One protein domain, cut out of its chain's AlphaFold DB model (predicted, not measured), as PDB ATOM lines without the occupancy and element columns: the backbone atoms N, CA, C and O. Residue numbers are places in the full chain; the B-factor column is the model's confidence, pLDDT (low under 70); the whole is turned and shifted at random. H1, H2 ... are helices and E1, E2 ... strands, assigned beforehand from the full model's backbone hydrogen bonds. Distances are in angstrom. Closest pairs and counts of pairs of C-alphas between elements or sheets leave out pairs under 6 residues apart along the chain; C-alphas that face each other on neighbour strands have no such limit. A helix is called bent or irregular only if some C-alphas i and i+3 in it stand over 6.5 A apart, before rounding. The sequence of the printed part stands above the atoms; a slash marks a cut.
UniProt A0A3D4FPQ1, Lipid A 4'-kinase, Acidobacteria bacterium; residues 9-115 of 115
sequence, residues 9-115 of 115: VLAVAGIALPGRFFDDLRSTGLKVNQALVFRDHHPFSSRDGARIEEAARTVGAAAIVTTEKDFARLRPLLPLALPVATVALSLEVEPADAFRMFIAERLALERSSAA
ATOM      1  N   VAL A   9     -13.370 -65.293  36.712       98.06
ATOM      2  CA  VAL A   9     -12.617 -64.045  36.858       98.06
ATOM      3  C   VAL A   9     -12.176 -63.839  38.301       98.06
ATOM      4  O   VAL A   9     -12.869 -64.233  39.241       98.06
ATOM      5  N   LEU A  10     -11.038 -63.168  38.474       98.44
ATOM      6  CA  LEU A  10     -10.659 -62.584  39.755       98.44
ATOM      7  C   LEU A  10     -11.191 -61.153  39.808       98.44
ATOM      8  O   LEU A  10     -10.818 -60.341  38.965       98.44
ATOM      9  N   ALA A  11     -12.002 -60.818  40.810       98.06
ATOM     10  CA  ALA A  11     -12.409 -59.431  41.030       98.06
ATOM     11  C   ALA A  11     -11.448 -58.713  41.991       98.06
ATOM     12  O   ALA A  11     -11.058 -59.261  43.020       98.06
ATOM     13  N   VAL A  12     -11.080 -57.470  41.683       98.12
ATOM     14  CA  VAL A  12     -10.194 -56.636  42.511       98.12
ATOM     15  C   VAL A  12     -10.836 -55.270  42.720       98.12
ATOM     16  O   VAL A  12     -11.199 -54.615  41.744       98.12
ATOM     17  N   ALA A  13     -10.956 -54.814  43.970       97.31
ATOM     18  CA  ALA A  13     -11.520 -53.497  44.270       97.31
ATOM     19  C   ALA A  13     -10.847 -52.816  45.470       97.31
ATOM     20  O   ALA A  13     -10.643 -53.431  46.515       97.31
ATOM     21  N   GLY A  14     -10.555 -51.526  45.312       95.62
ATOM     22  CA  GLY A  14     -10.043 -50.589  46.314       95.62
ATOM     23  C   GLY A  14     -10.980 -49.384  46.459       95.62
ATOM     24  O   GLY A  14     -10.565 -48.230  46.320       95.62
ATOM     25  N   ILE A  15     -12.271 -49.660  46.677       92.12
ATOM     26  CA  ILE A  15     -13.352 -48.668  46.794       92.12
ATOM     27  C   ILE A  15     -14.082 -48.805  48.135       92.12
ATOM     28  O   ILE A  15     -14.000 -49.848  48.774       92.12
ATOM     29  N   ALA A  16     -14.826 -47.774  48.545       90.38
ATOM     30  CA  ALA A  16     -15.492 -47.731  49.852       90.38
ATOM     31  C   ALA A  16     -16.521 -48.857  50.090       90.38
ATOM     32  O   ALA A  16     -16.621 -49.359  51.206       90.38
ATOM     33  N   LEU A  17     -17.266 -49.276  49.057       89.50
ATOM     34  CA  LEU A  17     -18.276 -50.339  49.153       89.50
ATOM     35  C   LEU A  17     -18.065 -51.401  48.055       89.50
ATOM     36  O   LEU A  17     -18.795 -51.426  47.064       89.50
ATOM     37  N   PRO A  18     -17.053 -52.275  48.196       93.06
ATOM     38  CA  PRO A  18     -16.650 -53.204  47.140       93.06
ATOM     39  C   PRO A  18     -17.644 -54.356  46.937       93.06
ATOM     40  O   PRO A  18     -17.690 -54.928  45.853       93.06
ATOM     41  N   GLY A  19     -18.466 -54.674  47.946       94.69
ATOM     42  CA  GLY A  19     -19.462 -55.752  47.869       94.69
ATOM     43  C   GLY A  19     -20.421 -55.586  46.691       94.69
ATOM     44  O   GLY A  19     -20.536 -56.494  45.874       94.69
ATOM     45  N   ARG A  20     -20.991 -54.381  46.532       92.50
ATOM     46  CA  ARG A  20     -21.911 -54.069  45.429       92.50
ATOM     47  C   ARG A  20     -21.273 -54.301  44.062       92.50
ATOM     48  O   ARG A  20     -21.883 -54.923  43.209       92.50
ATOM     49  N   PHE A  21     -20.020 -53.886  43.889       94.69
ATOM     50  CA  PHE A  21     -19.288 -54.129  42.648       94.69
ATOM     51  C   PHE A  21     -19.162 -55.630  42.335       94.69
ATOM     52  O   PHE A  21     -19.364 -56.040  41.197       94.69
ATOM     53  N   PHE A  22     -18.866 -56.472  43.328       96.06
ATOM     54  CA  PHE A  22     -18.774 -57.918  43.105       96.06
ATOM     55  C   PHE A  22     -20.130 -58.562  42.814       96.06
ATOM     56  O   PHE A  22     -20.199 -59.489  42.009       96.06
ATOM     57  N   ASP A  23     -21.194 -58.086  43.452       95.44
ATOM     58  CA  ASP A  23     -22.551 -58.570  43.204       95.44
ATOM     59  C   ASP A  23     -23.031 -58.175  41.804       95.44
ATOM     60  O   ASP A  23     -23.575 -59.016  41.086       95.44
ATOM     61  N   ASP A  24     -22.713 -56.958  41.364       93.38
ATOM     62  CA  ASP A  24     -22.963 -56.498  39.999       93.38
ATOM     63  C   ASP A  24     -22.196 -57.358  38.980       93.38
ATOM     64  O   ASP A  24     -22.768 -57.796  37.986       93.38
ATOM     65  N   LEU A  25     -20.930 -57.709  39.240       94.88
ATOM     66  CA  LEU A  25     -20.194 -58.645  38.379       94.88
ATOM     67  C   LEU A  25     -20.879 -60.013  38.292       94.88
ATOM     68  O   LEU A  25     -21.013 -60.567  37.199       94.88
ATOM     69  N   ARG A  26     -21.318 -60.570  39.425       96.19
ATOM     70  CA  ARG A  26     -22.004 -61.871  39.451       96.19
ATOM     71  C   ARG A  26     -23.343 -61.825  38.719       96.19
ATOM     72  O   ARG A  26     -23.686 -62.802  38.058       96.19
ATOM     73  N   SER A  27     -24.073 -60.710  38.789       95.06
ATOM     74  CA  SER A  27     -25.373 -60.562  38.120       95.06
ATOM     75  C   SER A  27     -25.264 -60.605  36.591       95.06
ATOM     76  O   SER A  27     -26.189 -61.067  35.926       95.06
ATOM     77  N   THR A  28     -24.102 -60.251  36.026       93.06
ATOM     78  CA  THR A  28     -23.807 -60.428  34.588       93.06
ATOM     79  C   THR A  28     -23.529 -61.884  34.177       93.06
ATOM     80  O   THR A  28     -23.305 -62.175  33.001       93.06
ATOM     81  N   GLY A  29     -23.525 -62.821  35.131       95.56
ATOM     82  CA  GLY A  29     -23.249 -64.240  34.909       95.56
ATOM     83  C   GLY A  29     -21.768 -64.619  34.994       95.56
ATOM     84  O   GLY A  29     -21.422 -65.769  34.720       95.56
ATOM     85  N   LEU A  30     -20.875 -63.697  35.366       96.94
ATOM     86  CA  LEU A  30     -19.462 -64.008  35.599       96.94
ATOM     87  C   LEU A  30     -19.272 -64.840  36.873       96.94
ATOM     88  O   LEU A  30     -19.921 -64.621  37.897       96.94
ATOM     89  N   LYS A  31     -18.316 -65.772  36.836       97.75
ATOM     90  CA  LYS A  31     -17.933 -66.593  37.989       97.75
ATOM     91  C   LYS A  31     -16.825 -65.898  38.777       97.75
ATOM     92  O   LYS A  31     -15.638 -66.097  38.521       97.75
ATOM     93  N   VAL A  32     -17.220 -65.071  39.743       97.25
ATOM     94  CA  VAL A  32     -16.302 -64.405  40.683       97.25
ATOM     95  C   VAL A  32     -15.963 -65.363  41.833       97.25
ATOM     96  O   VAL A  32     -16.528 -65.264  42.925       97.25
ATOM     97  N   ASN A  33     -15.069 -66.321  41.570       93.00
ATOM     98  CA  ASN A  33     -14.685 -67.376  42.523       93.00
ATOM     99  C   ASN A  33     -13.857 -66.846  43.705       93.00
ATOM    100  O   ASN A  33     -13.885 -67.413  44.794       93.00
ATOM    101  N   GLN A  34     -13.137 -65.743  43.498       96.94
ATOM    102  CA  GLN A  34     -12.426 -65.016  44.542       96.94
ATOM    103  C   GLN A  34     -12.463 -63.518  44.240       96.94
ATOM    104  O   GLN A  34     -12.501 -63.094  43.082       96.94
ATOM    105  N   ALA A  35     -12.441 -62.720  45.305       97.69
ATOM    106  CA  ALA A  35     -12.302 -61.277  45.231       97.69
ATOM    107  C   ALA A  35     -11.178 -60.806  46.163       97.69
ATOM    108  O   ALA A  35     -11.046 -61.298  47.285       97.69
ATOM    109  N   LEU A  36     -10.374 -59.846  45.707       98.25
ATOM    110  CA  LEU A  36      -9.390 -59.152  46.532       98.25
ATOM    111  C   LEU A  36      -9.882 -57.743  46.845       98.25
ATOM    112  O   LEU A  36     -10.108 -56.928  45.949       98.25
ATOM    113  N   VAL A  37     -10.017 -57.467  48.139       98.00
ATOM    114  CA  VAL A  37     -10.413 -56.159  48.656       98.00
ATOM    115  C   VAL A  37      -9.185 -55.431  49.177       98.00
ATOM    116  O   VAL A  37      -8.415 -55.965  49.978       98.00
ATOM    117  N   PHE A  38      -9.037 -54.193  48.731       97.50
ATOM    118  CA  PHE A  38      -8.043 -53.241  49.192       97.50
ATOM    119  C   PHE A  38      -8.749 -52.045  49.834       97.50
ATOM    120  O   PHE A  38      -9.942 -51.820  49.624       97.50
ATOM    121  N   ARG A  39      -8.015 -51.268  50.637       95.44
ATOM    122  CA  ARG A  39      -8.552 -50.029  51.212       95.44
ATOM    123  C   ARG A  39      -8.931 -49.042  50.111       95.44
ATOM    124  O   ARG A  39      -8.348 -49.058  49.025       95.44
ATOM    125  N   ASP A  40      -9.852 -48.134  50.413       93.69
ATOM    126  CA  ASP A  40     -10.127 -47.048  49.485       93.69
ATOM    127  C   ASP A  40      -8.849 -46.229  49.243       93.69
ATOM    128  O   ASP A  40      -8.029 -46.021  50.146       93.69
ATOM    129  N   HIS A  41      -8.647 -45.822  47.992       92.50
ATOM    130  CA  HIS A  41      -7.433 -45.119  47.565       92.50
ATOM    131  C   HIS A  41      -6.125 -45.909  47.768       92.50
ATOM    132  O   HIS A  41      -5.068 -45.313  47.980       92.50
ATOM    133  N   HIS A  42      -6.166 -47.244  47.711       95.31
ATOM    134  CA  HIS A  42      -4.965 -48.069  47.863       95.31
ATOM    135  C   HIS A  42      -3.909 -47.781  46.770       95.31
ATOM    136  O   HIS A  42      -4.222 -47.885  45.582       95.31
ATOM    137  N   PRO A  43      -2.659 -47.438  47.141       94.75
ATOM    138  CA  PRO A  43      -1.536 -47.361  46.222       94.75
ATOM    139  C   PRO A  43      -0.984 -48.771  46.002       94.75
ATOM    140  O   PRO A  43      -0.349 -49.345  46.888       94.75
ATOM    141  N   PHE A  44      -1.248 -49.340  44.829       96.81
ATOM    142  CA  PHE A  44      -0.803 -50.690  44.508       96.81
ATOM    143  C   PHE A  44       0.724 -50.767  44.413       96.81
ATOM    144  O   PHE A  44       1.366 -49.996  43.702       96.81
ATOM    145  N   SER A  45       1.296 -51.726  45.134       97.38
ATOM    146  CA  SER A  45       2.722 -52.054  45.131       97.38
ATOM    147  C   SER A  45       3.012 -53.288  44.275       97.38
ATOM    148  O   SER A  45       2.114 -54.078  43.977       97.38
ATOM    149  N   SER A  46       4.283 -53.544  43.954       97.12
ATOM    150  CA  SER A  46       4.684 -54.777  43.256       97.12
ATOM    151  C   SER A  46       4.281 -56.047  44.019       97.12
ATOM    152  O   SER A  46       3.951 -57.061  43.409       97.12
ATOM    153  N   ARG A  47       4.238 -55.987  45.360       97.69
ATOM    154  CA  ARG A  47       3.746 -57.088  46.201       97.69
ATOM    155  C   ARG A  47       2.250 -57.329  46.002       97.69
ATOM    156  O   ARG A  47       1.816 -58.478  46.015       97.69
ATOM    157  N   ASP A  48       1.473 -56.267  45.807       98.06
ATOM    158  CA  ASP A  48       0.047 -56.386  45.506       98.06
ATOM    159  C   ASP A  48      -0.169 -56.995  44.120       98.06
ATOM    160  O   ASP A  48      -1.019 -57.868  43.982       98.06
ATOM    161  N   GLY A  49       0.645 -56.613  43.130       97.88
ATOM    162  CA  GLY A  49       0.654 -57.243  41.805       97.88
ATOM    163  C   GLY A  49       0.871 -58.755  41.892       97.88
ATOM    164  O   GLY A  49       0.030 -59.523  41.432       97.88
ATOM    165  N   ALA A  50       1.922 -59.191  42.592       98.00
ATOM    166  CA  ALA A  50       2.195 -60.616  42.801       98.00
ATOM    167  C   ALA A  50       1.044 -61.343  43.526       98.00
ATOM    168  O   ALA A  50       0.693 -62.469  43.176       98.00
ATOM    169  N   ARG A  51       0.415 -60.688  44.514       98.25
ATOM    170  CA  ARG A  51      -0.757 -61.226  45.223       98.25
ATOM    171  C   ARG A  51      -1.972 -61.373  44.303       98.25
ATOM    172  O   ARG A  51      -2.699 -62.357  44.421       98.25
ATOM    173  N   ILE A  52      -2.205 -60.405  43.419       98.44
ATOM    174  CA  ILE A  52      -3.287 -60.439  42.429       98.44
ATOM    175  C   ILE A  52      -3.061 -61.593  41.451       98.44
ATOM    176  O   ILE A  52      -3.978 -62.376  41.218       98.44
ATOM    177  N   GLU A  53      -1.847 -61.745  40.923       98.19
ATOM    178  CA  GLU A  53      -1.525 -62.828  39.991       98.19
ATOM    179  C   GLU A  53      -1.670 -64.211  40.624       98.19
ATOM    180  O   GLU A  53      -2.237 -65.112  40.010       98.19
ATOM    181  N   GLU A  54      -1.203 -64.379  41.861       98.31
ATOM    182  CA  GLU A  54      -1.324 -65.650  42.573       98.31
ATOM    183  C   GLU A  54      -2.786 -66.022  42.837       98.31
ATOM    184  O   GLU A  54      -3.199 -67.156  42.581       98.31
ATOM    185  N   ALA A  55      -3.601 -65.059  43.274       98.44
ATOM    186  CA  ALA A  55      -5.031 -65.280  43.464       98.44
ATOM    187  C   ALA A  55      -5.721 -65.640  42.139       98.44
ATOM    188  O   ALA A  55      -6.548 -66.548  42.095       98.44
ATOM    189  N   ALA A  56      -5.351 -64.971  41.043       98.06
ATOM    190  CA  ALA A  56      -5.938 -65.230  39.736       98.06
ATOM    191  C   ALA A  56      -5.580 -66.632  39.217       98.06
ATOM    192  O   ALA A  56      -6.453 -67.332  38.701       98.06
ATOM    193  N   ARG A  57      -4.330 -67.074  39.420       97.69
ATOM    194  CA  ARG A  57      -3.896 -68.450  39.128       97.69
ATOM    195  C   ARG A  57      -4.658 -69.475  39.963       97.69
ATOM    196  O   ARG A  57      -5.160 -70.446  39.406       97.69
ATOM    197  N   THR A  58      -4.785 -69.237  41.268       97.62
ATOM    198  CA  THR A  58      -5.435 -70.160  42.216       97.62
ATOM    199  C   THR A  58      -6.869 -70.501  41.808       97.62
ATOM    200  O   THR A  58      -7.291 -71.648  41.930       97.62
ATOM    201  N   VAL A  59      -7.621 -69.528  41.285       96.62
ATOM    202  CA  VAL A  59      -9.020 -69.736  40.867       96.62
ATOM    203  C   VAL A  59      -9.197 -70.040  39.379       96.62
ATOM    204  O   VAL A  59     -10.334 -70.083  38.897       96.62
ATOM    205  N   GLY A  60      -8.097 -70.209  38.638       97.06
ATOM    206  CA  GLY A  60      -8.126 -70.403  37.189       97.06
ATOM    207  C   GLY A  60      -8.865 -69.272  36.469       97.06
ATOM    208  O   GLY A  60      -9.714 -69.530  35.614       97.06
ATOM    209  N   ALA A  61      -8.626 -68.023  36.875       97.81
ATOM    210  CA  ALA A  61      -9.265 -66.870  36.258       97.81
ATOM    211  C   ALA A  61      -8.784 -66.697  34.810       97.81
ATOM    212  O   ALA A  61      -7.593 -66.786  34.523       97.81
ATOM    213  N   ALA A  62      -9.706 -66.379  33.905       97.31
ATOM    214  CA  ALA A  62      -9.375 -65.973  32.541       97.31
ATOM    215  C   ALA A  62      -8.952 -64.494  32.467       97.31
ATOM    216  O   ALA A  62      -8.276 -64.083  31.527       97.31
ATOM    217  N   ALA A  63      -9.371 -63.689  33.449       97.44
ATOM    218  CA  ALA A  63      -9.079 -62.265  33.524       97.44
ATOM    219  C   ALA A  63      -9.146 -61.734  34.961       97.44
ATOM    220  O   ALA A  63      -9.837 -62.288  35.823       97.44
ATOM    221  N   ILE A  64      -8.469 -60.608  35.179       98.12
ATOM    222  CA  ILE A  64      -8.621 -59.770  36.369       98.12
ATOM    223  C   ILE A  64      -9.638 -58.682  36.028       98.12
ATOM    224  O   ILE A  64      -9.479 -57.985  35.031       98.12
ATOM    225  N   VAL A  65     -10.676 -58.515  36.841       97.62
ATOM    226  CA  VAL A  65     -11.713 -57.497  36.643       97.62
ATOM    227  C   VAL A  65     -11.671 -56.506  37.794       97.62
ATOM    228  O   VAL A  65     -11.680 -56.892  38.962       97.62
ATOM    229  N   THR A  66     -11.614 -55.218  37.480       97.25
ATOM    230  CA  THR A  66     -11.527 -54.148  38.476       97.25
ATOM    231  C   THR A  66     -12.355 -52.929  38.068       97.25
ATOM    232  O   THR A  66     -12.992 -52.913  37.015       97.25
ATOM    233  N   THR A  67     -12.394 -51.909  38.919       95.50
ATOM    234  CA  THR A  67     -13.045 -50.633  38.598       95.50
ATOM    235  C   THR A  67     -12.125 -49.766  37.741       95.50
ATOM    236  O   THR A  67     -10.903 -49.898  37.810       95.50
ATOM    237  N   GLU A  68     -12.668 -48.821  36.971       94.69
ATOM    238  CA  GLU A  68     -11.835 -47.847  36.238       94.69
ATOM    239  C   GLU A  68     -10.939 -47.023  37.179       94.69
ATOM    240  O   GLU A  68      -9.776 -46.753  36.871       94.69
ATOM    241  N   LYS A  69     -11.459 -46.687  38.368       93.12
ATOM    242  CA  LYS A  69     -10.730 -45.946  39.404       93.12
ATOM    243  C   LYS A  69      -9.492 -46.703  39.882       93.12
ATOM    244  O   LYS A  69      -8.418 -46.117  40.009       93.12
ATOM    245  N   ASP A  70      -9.637 -47.994  40.161       96.12
ATOM    246  CA  ASP A  70      -8.528 -48.820  40.636       96.12
ATOM    247  C   ASP A  70      -7.585 -49.201  39.499       96.12
ATOM    248  O   ASP A  70      -6.370 -49.211  39.696       96.12
ATOM    249  N   PHE A  71      -8.110 -49.403  38.287       96.25
ATOM    250  CA  PHE A  71      -7.294 -49.631  37.100       96.25
ATOM    251  C   PHE A  71      -6.284 -48.506  36.884       96.25
ATOM    252  O   PHE A  71      -5.104 -48.789  36.690       96.25
ATOM    253  N   ALA A  72      -6.700 -47.239  37.003       95.44
ATOM    254  CA  ALA A  72      -5.797 -46.092  36.879       95.44
ATOM    255  C   ALA A  72      -4.582 -46.177  37.825       95.44
ATOM    256  O   ALA A  72      -3.484 -45.772  37.446       95.44
ATOM    257  N   ARG A  73      -4.762 -46.753  39.022       95.56
ATOM    258  CA  ARG A  73      -3.703 -46.959  40.026       95.56
ATOM    259  C   ARG A  73      -2.915 -48.251  39.822       95.56
ATOM    260  O   ARG A  73      -1.770 -48.319  40.251       95.56
ATOM    261  N   LEU A  74      -3.510 -49.256  39.179       95.62
ATOM    262  CA  LEU A  74      -2.859 -50.513  38.795       95.62
ATOM    263  C   LEU A  74      -1.973 -50.367  37.552       95.62
ATOM    264  O   LEU A  74      -1.072 -51.180  37.369       95.62
ATOM    265  N   ARG A  75      -2.188 -49.341  36.713       95.38
ATOM    266  CA  ARG A  75      -1.422 -49.107  35.469       95.38
ATOM    267  C   ARG A  75       0.103 -49.240  35.608       95.38
ATOM    268  O   ARG A  75       0.685 -49.844  34.712       95.38
ATOM    269  N   PRO A  76       0.764 -48.736  36.671       96.06
ATOM    270  CA  PRO A  76       2.214 -48.880  36.830       96.06
ATOM    271  C   PRO A  76       2.697 -50.327  37.007       96.06
ATOM    272  O   PRO A  76       3.887 -50.581  36.865       96.06
ATOM    273  N   LEU A  77       1.800 -51.263  37.334       95.88
ATOM    274  CA  LEU A  77       2.107 -52.685  37.511       95.88
ATOM    275  C   LEU A  77       1.850 -53.514  36.246       95.88
ATOM    276  O   LEU A  77       2.018 -54.728  36.278       95.88
ATOM    277  N   LEU A  78       1.402 -52.892  35.152       95.19
ATOM    278  CA  LEU A  78       1.158 -53.594  33.896       95.19
ATOM    279  C   LEU A  78       2.466 -53.799  33.103       95.19
ATOM    280  O   LEU A  78       3.326 -52.917  33.114       95.19
ATOM    281  N   PRO A  79       2.586 -54.905  32.341       95.44
ATOM    282  CA  PRO A  79       1.596 -55.974  32.201       95.44
ATOM    283  C   PRO A  79       1.582 -56.925  33.407       95.44
ATOM    284  O   PRO A  79       2.621 -57.236  33.976       95.44
ATOM    285  N   LEU A  80       0.388 -57.420  33.740       95.38
ATOM    286  CA  LEU A  80       0.215 -58.608  34.578       95.38
ATOM    287  C   LEU A  80       0.062 -59.842  33.679       95.38
ATOM    288  O   LEU A  80      -0.257 -59.718  32.496       95.38
ATOM    289  N   ALA A  81       0.240 -61.033  34.248       95.88
ATOM    290  CA  ALA A  81       0.155 -62.303  33.525       95.88
ATOM    291  C   ALA A  81      -1.205 -62.556  32.843       95.88
ATOM    292  O   ALA A  81      -1.272 -63.263  31.840       95.88
ATOM    293  N   LEU A  82      -2.289 -61.992  33.386       96.50
ATOM    294  CA  LEU A  82      -3.635 -62.070  32.819       96.50
ATOM    295  C   LEU A  82      -4.120 -60.693  32.362       96.50
ATOM    296  O   LEU A  82      -3.742 -59.677  32.954       96.50
ATOM    297  N   PRO A  83      -5.006 -60.640  31.352       96.50
ATOM    298  CA  PRO A  83      -5.613 -59.387  30.938       96.50
ATOM    299  C   PRO A  83      -6.406 -58.762  32.089       96.50
ATOM    300  O   PRO A  83      -7.142 -59.441  32.811       96.50
ATOM    301  N   VAL A  84      -6.272 -57.443  32.224       96.88
ATOM    302  CA  VAL A  84      -7.025 -56.644  33.191       96.88
ATOM    303  C   VAL A  84      -8.166 -55.937  32.466       96.88
ATOM    304  O   VAL A  84      -7.940 -55.210  31.500       96.88
ATOM    305  N   ALA A  85      -9.392 -56.160  32.928       95.38
ATOM    306  CA  ALA A  85     -10.607 -55.540  32.423       95.38
ATOM    307  C   ALA A  85     -11.179 -54.549  33.434       95.38
ATOM    308  O   ALA A  85     -11.119 -54.778  34.646       95.38
ATOM    309  N   THR A  86     -11.795 -53.488  32.927       94.62
ATOM    310  CA  THR A  86     -12.605 -52.567  33.719       94.62
ATOM    311  C   THR A  86     -14.086 -52.787  33.457       94.62
ATOM    312  O   THR A  86     -14.478 -53.216  32.369       94.62
ATOM    313  N   VAL A  87     -14.912 -52.470  34.451       86.94
ATOM    314  CA  VAL A  87     -16.359 -52.319  34.264       86.94
ATOM    315  C   VAL A  87     -16.698 -50.840  34.257       86.94
ATOM    316  O   VAL A  87     -16.391 -50.132  35.218       86.94
ATOM    317  N   ALA A  88     -17.311 -50.391  33.164       81.38
ATOM    318  CA  ALA A  88     -17.816 -49.035  33.034       81.38
ATOM    319  C   ALA A  88     -19.098 -48.883  33.859       81.38
ATOM    320  O   ALA A  88     -19.998 -49.722  33.782       81.38
ATOM    321  N   LEU A  89     -19.178 -47.807  34.636       83.56
ATOM    322  CA  LEU A  89     -20.389 -47.431  35.354       83.56
ATOM    323  C   LEU A  89     -21.202 -46.470  34.483       83.56
ATOM    324  O   LEU A  89     -20.713 -45.391  34.145       83.56
ATOM    325  N   SER A  90     -22.439 -46.832  34.150       83.69
ATOM    326  CA  SER A  90     -23.415 -45.893  33.595       83.69
ATOM    327  C   SER A  90     -24.206 -45.230  34.723       83.69
ATOM    328  O   SER A  90     -24.542 -45.861  35.726       83.69
ATOM    329  N   LEU A  91     -24.484 -43.935  34.569       88.31
ATOM    330  CA  LEU A  91     -25.321 -43.166  35.482       88.31
ATOM    331  C   LEU A  91     -26.484 -42.573  34.693       88.31
ATOM    332  O   LEU A  91     -26.272 -41.865  33.709       88.31
ATOM    333  N   GLU A  92     -27.695 -42.851  35.157       91.56
ATOM    334  CA  GLU A  92     -28.941 -42.335  34.600       91.56
ATOM    335  C   GLU A  92     -29.681 -41.562  35.695       91.56
ATOM    336  O   GLU A  92     -29.625 -41.919  36.874       91.56
ATOM    337  N   VAL A  93     -30.311 -40.450  35.316       94.25
ATOM    338  CA  VAL A  93     -31.064 -39.586  36.233       94.25
ATOM    339  C   VAL A  93     -32.506 -39.533  35.766       94.25
ATOM    340  O   VAL A  93     -32.765 -39.184  34.616       94.25
ATOM    341  N   GLU A  94     -33.435 -39.819  36.675       93.81
ATOM    342  CA  GLU A  94     -34.867 -39.884  36.392       93.81
ATOM    343  C   GLU A  94     -35.665 -39.007  37.376       93.81
ATOM    344  O   GLU A  94     -35.498 -39.159  38.587       93.81
ATOM    345  N   PRO A  95     -36.523 -38.082  36.889       95.00
ATOM    346  CA  PRO A  95     -36.790 -37.768  35.482       95.00
ATOM    347  C   PRO A  95     -35.686 -36.895  34.862       95.00
ATOM    348  O   PRO A  95     -35.380 -35.811  35.368       95.00
ATOM    349  N   ALA A  96     -35.129 -37.337  33.729       95.06
ATOM    350  CA  ALA A  96     -33.995 -36.677  33.078       95.06
ATOM    351  C   ALA A  96     -34.293 -35.220  32.694       95.06
ATOM    352  O   ALA A  96     -33.466 -34.337  32.926       95.06
ATOM    353  N   ASP A  97     -35.484 -34.955  32.151       96.44
ATOM    354  CA  ASP A  97     -35.879 -33.615  31.705       96.44
ATOM    355  C   ASP A  97     -36.039 -32.647  32.876       96.44
ATOM    356  O   ASP A  97     -35.527 -31.528  32.836       96.44
ATOM    357  N   ALA A  98     -36.665 -33.103  33.964       96.50
ATOM    358  CA  ALA A  98     -36.832 -32.298  35.168       96.50
ATOM    359  C   ALA A  98     -35.476 -31.940  35.795       96.50
ATOM    360  O   ALA A  98     -35.248 -30.789  36.166       96.50
ATOM    361  N   PHE A  99     -34.547 -32.900  35.861       96.31
ATOM    362  CA  PHE A  99     -33.195 -32.642  36.352       96.31
ATOM    363  C   PHE A  99     -32.444 -31.638  35.467       96.31
ATOM    364  O   PHE A  99     -31.814 -30.710  35.975       96.31
ATOM    365  N   ARG A 100     -32.547 -31.773  34.138       95.75
ATOM    366  CA  ARG A 100     -31.930 -30.834  33.186       95.75
ATOM    367  C   ARG A 100     -32.470 -29.416  33.356       95.75
ATOM    368  O   ARG A 100     -31.669 -28.485  33.411       95.75
ATOM    369  N   MET A 101     -33.789 -29.257  33.474       96.81
ATOM    370  CA  MET A 101     -34.419 -27.955  33.716       96.81
ATOM    371  C   MET A 101     -33.947 -27.342  35.033       96.81
ATOM    372  O   MET A 101     -33.485 -26.203  35.045       96.81
ATOM    373  N   PHE A 102     -33.963 -28.126  36.114       96.31
ATOM    374  CA  PHE A 102     -33.506 -27.684  37.430       96.31
ATOM    375  C   PHE A 102     -32.068 -27.140  37.400       96.31
ATOM    376  O   PHE A 102     -31.797 -26.055  37.919       96.31
ATOM    377  N   ILE A 103     -31.141 -27.863  36.762       96.19
ATOM    378  CA  ILE A 103     -29.747 -27.418  36.633       96.19
ATOM    379  C   ILE A 103     -29.649 -26.161  35.758       96.19
ATOM    380  O   ILE A 103     -28.931 -25.225  36.113       96.19
ATOM    381  N   ALA A 104     -30.371 -26.109  34.635       96.19
ATOM    382  CA  ALA A 104     -30.339 -24.967  33.725       96.19
ATOM    383  C   ALA A 104     -30.816 -23.669  34.397       96.19
ATOM    384  O   ALA A 104     -30.143 -22.643  34.283       96.19
ATOM    385  N   GLU A 105     -31.924 -23.726  35.139       96.69
ATOM    386  CA  GLU A 105     -32.477 -22.584  35.874       96.69
ATOM    387  C   GLU A 105     -31.494 -22.055  36.921       96.69
ATOM    388  O   GLU A 105     -31.230 -20.853  36.981       96.69
ATOM    389  N   ARG A 106     -30.878 -22.940  37.714       95.50
ATOM    390  CA  ARG A 106     -29.908 -22.533  38.742       95.50
ATOM    391  C   ARG A 106     -28.642 -21.933  38.151       95.50
ATOM    392  O   ARG A 106     -28.181 -20.901  38.630       95.50
ATOM    393  N   LEU A 107     -28.115 -22.518  37.077       95.88
ATOM    394  CA  LEU A 107     -26.960 -21.951  36.385       95.88
ATOM    395  C   LEU A 107     -27.275 -20.596  35.732       95.88
ATOM    396  O   LEU A 107     -26.375 -19.772  35.586       95.88
ATOM    397  N   ALA A 108     -28.515 -20.362  35.289       94.38
ATOM    398  CA  ALA A 108     -28.931 -19.064  34.764       94.38
ATOM    399  C   ALA A 108     -28.985 -18.002  35.873       94.38
ATOM    400  O   ALA A 108     -28.426 -16.922  35.690       94.38
ATOM    401  N   LEU A 109     -29.569 -18.339  37.027       92.31
ATOM    402  CA  LEU A 109     -29.650 -17.448  38.187       92.31
ATOM    403  C   LEU A 109     -28.261 -17.005  38.667       92.31
ATOM    404  O   LEU A 109     -28.009 -15.805  38.741       92.31
ATOM    405  N   GLU A 110     -27.336 -17.945  38.884       91.94
ATOM    406  CA  GLU A 110     -25.970 -17.639  39.346       91.94
ATOM    407  C   GLU A 110     -25.173 -16.794  38.339       91.94
ATOM    408  O   GLU A 110     -24.401 -15.911  38.713       91.94
ATOM    409  N   ARG A 111     -25.375 -17.021  37.033       88.69
ATOM    410  CA  ARG A 111     -24.733 -16.206  35.987       88.69
ATOM    411  C   ARG A 111     -25.297 -14.793  35.914       88.69
ATOM    412  O   ARG A 111     -24.550 -13.879  35.586       88.69
ATOM    413  N   SER A 112     -26.583 -14.615  36.209       81.50
ATOM    414  CA  SER A 112     -27.219 -13.295  36.248       81.50
ATOM    415  C   SER A 112     -26.920 -12.505  37.524       81.50
ATOM    416  O   SER A 112     -26.955 -11.285  37.479       81.50
ATOM    417  N   SER A 113     -26.600 -13.168  38.641       72.25
ATOM    418  CA  SER A 113     -26.199 -12.506  39.893       72.25
ATOM    419  C   SER A 113     -24.715 -12.137  39.954       72.25
ATOM    420  O   SER A 113     -24.308 -11.397  40.845       72.25
ATOM    421  N   ALA A 114     -23.900 -12.679  39.044       62.50
ATOM    422  CA  ALA A 114     -22.470 -12.391  38.923       62.50
ATOM    423  C   ALA A 114     -22.142 -11.291  37.887       62.50
ATOM    424  O   ALA A 114     -20.961 -11.029  37.647       62.50
ATOM    425  N   ALA A 115     -23.162 -10.683  37.268       53.34
ATOM    426  CA  ALA A 115     -23.076  -9.575  36.311       53.34
ATOM    427  C   ALA A 115     -23.669  -8.296  36.920       53.34
ATOM    428  O   ALA A 115     -23.135  -7.209  36.608       53.34
TER     429      ALA A 115
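AT A GLANCE: This is residues 9 to 115 of the 115 residues of the protein "Lipid A 4'-kinase" of Acidobacteria bacterium (UniProt A0A3D4FPQ1). A compact body is built on a small, strongly twisted parallel sheet with helices over both faces, and a long arm, residues 90 to 115 with helix H4, sticks out of it and stands free. The sheet runs E2 E1 E3 E4, with H1 on one face and H2 and H3 on the other, making three layers, helices on both faces of a sheet. The printed part has 107 residues, with four named helices and four named strands in the order E1 H1 E2 H2 E3 H3 E4 H4, in a mixed class of helices and strands. The whole is only just loose, close to extended, with a radius of gyration of the C-alphas of 19.3 A and spans of 61 by 30 by 20 A; the arm makes the length.

HOW THE PARTS SIT: Begin at inner strand E1, residues 9 to 13. Beside it is edge strand E2, residues 31 to 37, parallel at 26 degrees, with N 36 and O 11 2.8 A apart. On the other side of E1 is E3, residues 63 to 67, parallel at 26 degrees; look at N 12 and O 65, 2.8 A apart. Edge strand E4, residues 84 to 87, is parallel to E3 at 43 degrees, with N 85 and O 64 2.8 A apart. H1, residues 18 to 27, is on the sheet at a height of 8.4 A, over E1 and only just over E3, where 3 of its C-alphas fall; its closest C-alphas to E1 are those of Phe 22 and Ala 11, 6.9 A. H2, residues 46 to 58, is on the opposite face from H1, over E1 at a height of 9.3 A, and the closest C-alphas are those of Ala 56 and Leu 10, 5.4 A. H3, residues 68 to 77, is on the sheet at 8.9 A, only just over E3 with 3 C-alphas. H2 and H3 are close but not clearly touching, about perpendicular at 74 degrees; the C-alphas of Gly 49 and Leu 77 are closest, 6.4 A. E1, H1, E2 and E3, H3, E4 are strand-helix-strand units, two parallel neighbour strands with a helix between; E2, H2, E3 is a split one, with E1 between its strands. The three crossovers are right-handed. H4, residues 96 to 113, is not on the sheet and is apart from H1, H2 and H3. In H1, H2 and H4 every O i to N i+4 pair is within hydrogen-bond range; in H3 3 of 6 are, with 4 of 7 O i to N i+3 pairs.

IN THESE COORDINATES: Find C-alpha 9 at (-12.617, -64.045, 36.858), where E1 begins; E2, the longest strand, spans 16.7 A. H2 spans 18.4 A from C-alpha 46 at (4.684, -54.777, 43.256). H3 is irregular, only just, with C-alphas 73 and 76 7.0 A apart. H4 spans 26.3 A and ends at C-alpha 113, (-26.199, -12.506, 39.893).

THE WHOLE: The C-alphas farthest apart are those of Thr 58 and Ala 115, 63.4 A. Without residues 90 to 115 the body spans 31 by 27 by 18 A. The printed part has no cut and no long link. Mean pLDDT of the printed part is 94.3; residues 114 to 115 are under 70.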